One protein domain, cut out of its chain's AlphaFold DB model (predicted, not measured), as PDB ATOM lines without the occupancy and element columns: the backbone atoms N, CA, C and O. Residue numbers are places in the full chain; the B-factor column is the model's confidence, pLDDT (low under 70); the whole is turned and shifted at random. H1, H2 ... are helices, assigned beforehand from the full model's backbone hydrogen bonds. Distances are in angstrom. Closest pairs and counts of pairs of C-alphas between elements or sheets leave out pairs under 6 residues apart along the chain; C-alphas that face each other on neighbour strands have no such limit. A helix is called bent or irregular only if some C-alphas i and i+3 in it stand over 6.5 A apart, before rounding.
ATOM      1  N   ARG A   2     124.405 -21.240  35.288       56.03
ATOM      2  CA  ARG A   2     125.454 -20.275  34.911       56.03
ATOM      3  C   ARG A   2     126.264 -20.893  33.770       56.03
ATOM      4  O   ARG A   2     126.499 -22.093  33.793       56.03
ATOM      5  N   SER A   3     126.619 -20.097  32.768       65.06
ATOM      6  CA  SER A   3     127.503 -20.534  31.686       65.06
ATOM      7  C   SER A   3     128.861 -20.925  32.262       65.06
ATOM      8  O   SER A   3     129.416 -20.156  33.050       65.06
ATOM      9  N   GLU A   4     129.380 -22.081  31.861       73.50
ATOM     10  CA  GLU A   4     130.745 -22.491  32.187       73.50
ATOM     11  C   GLU A   4     131.734 -21.417  31.721       73.50
ATOM     12  O   GLU A   4     131.624 -20.878  30.614       73.50
ATOM     13  N   LEU A   5     132.663 -21.052  32.604       79.50
ATOM     14  CA  LEU A   5     133.732 -20.121  32.275       79.50
ATOM     15  C   LEU A   5     134.767 -20.863  31.428       79.50
ATOM     16  O   LEU A   5     135.234 -21.935  31.806       79.50
ATOM     17  N   ALA A   6     135.130 -20.289  30.282       87.94
ATOM     18  CA  ALA A   6     136.205 -20.829  29.463       87.94
ATOM     19  C   ALA A   6     137.536 -20.759  30.228       87.94
ATOM     20  O   ALA A   6     137.836 -19.746  30.868       87.94
ATOM     21  N   VAL A   7     138.343 -21.817  30.124       89.44
ATOM     22  CA  VAL A   7     139.690 -21.854  30.702       89.44
ATOM     23  C   VAL A   7     140.538 -20.743  30.068       89.44
ATOM     24  O   VAL A   7     140.614 -20.651  28.842       89.44
ATOM     25  N   PRO A   8     141.184 -19.869  30.860       90.56
ATOM     26  CA  PRO A   8     142.058 -18.842  30.313       90.56
ATOM     27  C   PRO A   8     143.232 -19.439  29.505       90.56
ATOM     28  O   PRO A   8     143.915 -20.330  30.010       90.56
ATOM     29  N   PRO A   9     143.596 -18.892  28.326       91.81
ATOM     30  CA  PRO A   9     144.655 -19.454  27.467       91.81
ATOM     31  C   PRO A   9     146.057 -19.568  28.095       91.81
ATOM     32  O   PRO A   9     146.954 -20.206  27.550       91.81
ATOM     33  N   PHE A  10     146.325 -18.893  29.215       92.00
ATOM     34  CA  PHE A  10     147.588 -19.073  29.940       92.00
ATOM     35  C   PHE A  10     147.573 -20.319  30.835       92.00
ATOM     36  O   PHE A  10     148.613 -20.949  30.981       92.00
ATOM     37  N   GLN A  11     146.412 -20.684  31.392       93.00
ATOM     38  CA  GLN A  11     146.225 -21.913  32.164       93.00
ATOM     39  C   GLN A  11     146.328 -23.142  31.257       93.00
ATOM     40  O   GLN A  11     146.929 -24.137  31.647       93.00
ATOM     41  N   GLU A  12     145.830 -23.049  30.017       92.94
ATOM     42  CA  GLU A  12     146.035 -24.089  28.999       92.94
ATOM     43  C   GLU A  12     147.521 -24.319  28.723       92.94
ATOM     44  O   GLU A  12     147.996 -25.442  28.850       92.94
ATOM     45  N   ARG A  13     148.278 -23.247  28.460       93.50
ATOM     46  CA  ARG A  13     149.727 -23.334  28.219       93.50
ATOM     47  C   ARG A  13     150.512 -23.874  29.417       93.50
ATOM     48  O   ARG A  13     151.508 -24.562  29.226       93.50
ATOM     49  N   LEU A  14     150.090 -23.555  30.643       92.75
ATOM     50  CA  LEU A  14     150.696 -24.106  31.859       92.75
ATOM     51  C   LEU A  14     150.418 -25.607  31.991       92.75
ATOM     52  O   LEU A  14     151.344 -26.365  32.255       92.75
ATOM     53  N   ALA A  15     149.179 -26.041  31.743       92.88
ATOM     54  CA  ALA A  15     148.811 -27.457  31.755       92.88
ATOM     55  C   ALA A  15     149.538 -28.257  30.657       92.88
ATOM     56  O   ALA A  15     150.000 -29.372  30.897       92.88
ATOM     57  N   GLU A  16     149.681 -27.692  29.458       93.62
ATOM     58  CA  GLU A  16     150.468 -28.294  28.373       93.62
ATOM     59  C   GLU A  16     151.941 -28.439  28.775       93.62
ATOM     60  O   GLU A  16     152.493 -29.534  28.704       93.62
ATOM     61  N   GLY A  17     152.554 -27.374  29.306       93.44
ATOM     62  CA  GLY A  17     153.937 -27.418  29.784       93.44
ATOM     63  C   GLY A  17     154.160 -28.412  30.931       93.44
ATOM     64  O   GLY A  17     155.179 -29.098  30.951       93.44
ATOM     65  N   ALA A  18     153.207 -28.533  31.858       91.44
ATOM     66  CA  ALA A  18     153.253 -29.514  32.944       91.44
ATOM     67  C   ALA A  18     153.125 -30.959  32.426       91.44
ATOM     68  O   ALA A  18     153.814 -31.856  32.909       91.44
ATOM     69  N   THR A  19     152.306 -31.172  31.390       92.50
ATOM     70  CA  THR A  19     152.209 -32.463  30.687       92.50
ATOM     71  C   THR A  19     153.544 -32.821  30.036       92.50
ATOM     72  O   THR A  19     154.050 -33.925  30.237       92.50
ATOM     73  N   ASP A  20     154.149 -31.877  29.313       93.88
ATOM     74  CA  ASP A  20     155.443 -32.067  28.647       93.88
ATOM     75  C   ASP A  20     156.588 -32.315  29.646       93.88
ATOM     76  O   ASP A  20     157.527 -33.060  29.354       93.88
ATOM     77  N   ALA A  21     156.504 -31.722  30.841       91.69
ATOM     78  CA  ALA A  21     157.448 -31.927  31.938       91.69
ATOM     79  C   ALA A  21     157.222 -33.239  32.718       91.69
ATOM     80  O   ALA A  21     158.042 -33.586  33.572       91.69
ATOM     81  N   GLY A  22     156.145 -33.978  32.429       91.19
ATOM     82  CA  GLY A  22     155.802 -35.225  33.114       91.19
ATOM     83  C   GLY A  22     155.285 -35.032  34.542       91.19
ATOM     84  O   GLY A  22     155.479 -35.917  35.379       91.19
ATOM     85  N   GLU A  23     154.661 -33.891  34.846       89.88
ATOM     86  CA  GLU A  23     154.021 -33.673  36.145       89.88
ATOM     87  C   GLU A  23     152.811 -34.597  36.349       89.88
ATOM     88  O   GLU A  23     152.118 -34.977  35.405       89.88
ATOM     89  N   ALA A  24     152.552 -34.954  37.610       87.06
ATOM     90  CA  ALA A  24     151.510 -35.913  37.971       87.06
ATOM     91  C   ALA A  24     150.084 -35.363  37.809       87.06
ATOM     92  O   ALA A  24     149.170 -36.141  37.541       87.06
ATOM     93  N   ASP A  25     149.895 -34.045  37.954       88.75
ATOM     94  CA  ASP A  25     148.590 -33.399  37.789       88.75
ATOM     95  C   ASP A  25     148.674 -32.066  37.019       88.75
ATOM     96  O   ASP A  25     148.618 -30.978  37.598       88.75
ATOM     97  N   PRO A  26     148.759 -32.126  35.681       86.00
ATOM     98  CA  PRO A  26     148.687 -30.938  34.836       86.00
ATOM     99  C   PRO A  26     147.328 -30.216  34.888       86.00
ATOM    100  O   PRO A  26     147.224 -29.066  34.452       86.00
ATOM    101  N   ALA A  27     146.264 -30.863  35.386       84.44
ATOM    102  CA  ALA A  27     144.931 -30.266  35.449       84.44
ATOM    103  C   ALA A  27     144.806 -29.237  36.583       84.44
ATOM    104  O   ALA A  27     143.987 -28.326  36.464       84.44
ATOM    105  N   ALA A  28     145.669 -29.296  37.603       84.75
ATOM    106  CA  ALA A  28     145.738 -28.313  38.688       84.75
ATOM    107  C   ALA A  28     145.951 -26.864  38.203       84.75
ATOM    108  O   ALA A  28     145.584 -25.907  38.886       84.75
ATOM    109  N   PHE A  29     146.504 -26.681  37.000       85.94
ATOM    110  CA  PHE A  29     146.684 -25.362  36.391       85.94
ATOM    111  C   PHE A  29     145.396 -24.774  35.799       85.94
ATOM    112  O   PHE A  29     145.389 -23.595  35.443       85.94
ATOM    113  N   ARG A  30     144.312 -25.556  35.700       88.44
ATOM    114  CA  ARG A  30     142.998 -25.128  35.203       88.44
ATOM    115  C   ARG A  30     142.063 -24.858  36.378       88.44
ATOM    116  O   ARG A  30     141.410 -25.763  36.882       88.44
ATOM    117  N   ASN A  31     141.974 -23.598  36.789       83.19
ATOM    118  CA  ASN A  31     141.025 -23.157  37.805       83.19
ATOM    119  C   ASN A  31     140.218 -21.973  37.265       83.19
ATOM    120  O   ASN A  31     140.732 -20.858  37.123       83.19
ATOM    121  N   VAL A  32     138.959 -22.249  36.921       82.06
ATOM    122  CA  VAL A  32     137.984 -21.258  36.441       82.06
ATOM    123  C   VAL A  32     137.031 -20.800  37.547       82.06
ATOM    124  O   VAL A  32     136.173 -19.946  37.313       82.06
ATOM    125  N   ASP A  33     137.198 -21.327  38.756       77.44
ATOM    126  CA  ASP A  33     136.332 -21.067  39.891       77.44
ATOM    127  C   ASP A  33     136.881 -19.901  40.713       77.44
ATOM    128  O   ASP A  33     137.820 -20.019  41.501       77.44
ATOM    129  N   VAL A  34     136.266 -18.731  40.548       71.69
ATOM    130  CA  VAL A  34     136.548 -17.590  41.421       71.69
ATOM    131  C   VAL A  34     135.769 -17.762  42.722       71.69
ATOM    132  O   VAL A  34     134.564 -17.513  42.771       71.69
ATOM    133  N   GLN A  35     136.473 -18.135  43.788       74.06
ATOM    134  CA  GLN A  35     135.949 -18.085  45.152       74.06
ATOM    135  C   GLN A  35     136.071 -16.646  45.671       74.06
ATOM    136  O   GLN A  35     137.170 -16.095  45.733       74.06
ATOM    137  N   PHE A  36     134.954 -16.008  46.029       69.94
ATOM    138  CA  PHE A  36     134.969 -14.701  46.689       69.94
ATOM    139  C   PHE A  36     134.217 -14.778  48.016       69.94
ATOM    140  O   PHE A  36     133.123 -15.332  48.088       69.94
ATOM    141  N   ALA A  37     134.798 -14.191  49.060       67.31
ATOM    142  CA  ALA A  37     134.145 -13.997  50.346       67.31
ATOM    143  C   ALA A  37     133.819 -12.511  50.519       67.31
ATOM    144  O   ALA A  37     134.628 -11.640  50.199       67.31
ATOM    145  N   TYR A  38     132.627 -12.213  51.023       75.62
ATOM    146  CA  TYR A  38     132.223 -10.863  51.396       75.62
ATOM    147  C   TYR A  38     131.480 -10.911  52.727       75.62
ATOM    148  O   TYR A  38     130.908 -11.932  53.107       75.62
ATOM    149  N   SER A  39     131.470  -9.794  53.442       70.06
ATOM    150  CA  SER A  39     130.687  -9.643  54.663       70.06
ATOM    151  C   SER A  39     129.911  -8.338  54.593       70.06
ATOM    152  O   SER A  39     130.461  -7.299  54.231       70.06
ATOM    153  N   LEU A  40     128.625  -8.388  54.934       78.25
ATOM    154  CA  LEU A  40     127.797  -7.201  55.117       78.25
ATOM    155  C   LEU A  40     127.666  -6.915  56.611       78.25
ATOM    156  O   LEU A  40     126.968  -7.631  57.326       78.25
ATOM    157  N   LEU A  41     128.311  -5.843  57.066       81.25
ATOM    158  CA  LEU A  41     128.115  -5.302  58.405       81.25
ATOM    159  C   LEU A  41     127.052  -4.198  58.351       81.25
ATOM    160  O   LEU A  41     127.263  -3.163  57.720       81.25
ATOM    161  N   ARG A  42     125.916  -4.407  59.024       85.31
ATOM    162  CA  ARG A  42     124.931  -3.344  59.275       85.31
ATOM    163  C   ARG A  42     125.287  -2.612  60.566       85.31
ATOM    164  O   ARG A  42     125.523  -3.243  61.591       85.31
ATOM    165  N   THR A  43     125.310  -1.283  60.513       92.00
ATOM    166  CA  THR A  43     125.609  -0.403  61.661       92.00
ATOM    167  C   THR A  43     124.380   0.358  62.162       92.00
ATOM    168  O   THR A  43     124.508   1.276  62.964       92.00
ATOM    169  N   ASP A  44     123.191   0.010  61.673       91.69
ATOM    170  CA  ASP A  44     121.921   0.683  61.976       91.69
ATOM    171  C   ASP A  44     121.298   0.252  63.313       91.69
ATOM    172  O   ASP A  44     120.260   0.775  63.703       91.69
TER     173      ASP A  44
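What this domain is: This is residues 2 to 44 of the 156 residues of an uncharacterized protein of Halonotius sp. J07HN4 (UniProt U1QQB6). Little of this domain is regular structure: helix H1 with the short helix H2 packed on it makes a small head, and a long tail, of which residues 35 to 44 stick out free, makes most of the length. Of 43 printed residues, 16 lie in the two named helices, H1 then H2, with no named strand: all helix by class. The whole is extended, with a radius of gyration of the C-alphas of 16.7 A and spans of 58 by 22 by 14 A.

Where its parts are: Find C-alpha 9 at (144.655, -19.454, 27.467); from there H1, residues 9 to 20, runs 16.6 A to C-alpha 20 at (155.443, -32.067, 28.647). H2, residues 26 to 29, ends at C-alpha 29, (146.684, -25.362, 36.391); it is neither bent nor irregular, but only just: C-alphas 26 and 29 are 6.1 A apart.

How they stand to each other: Look at Ala 15 and Pro 26, where H1 and H2 touch: their C-alphas, the closest, are 4.7 A apart. In H1 every O i to N i+4 pair is within hydrogen-bond range; H2 is too short for one, and its one O i to N i+3 pair is not within range.

The domain as a whole: The C-alphas of Asp 20 and Asp 44, the two farthest apart, are 57.5 A apart. The printed part has no cut, and the link from H1 to H2 is tight. Confidence is low, under 70, at residues 2 to 3 and 36 to 37.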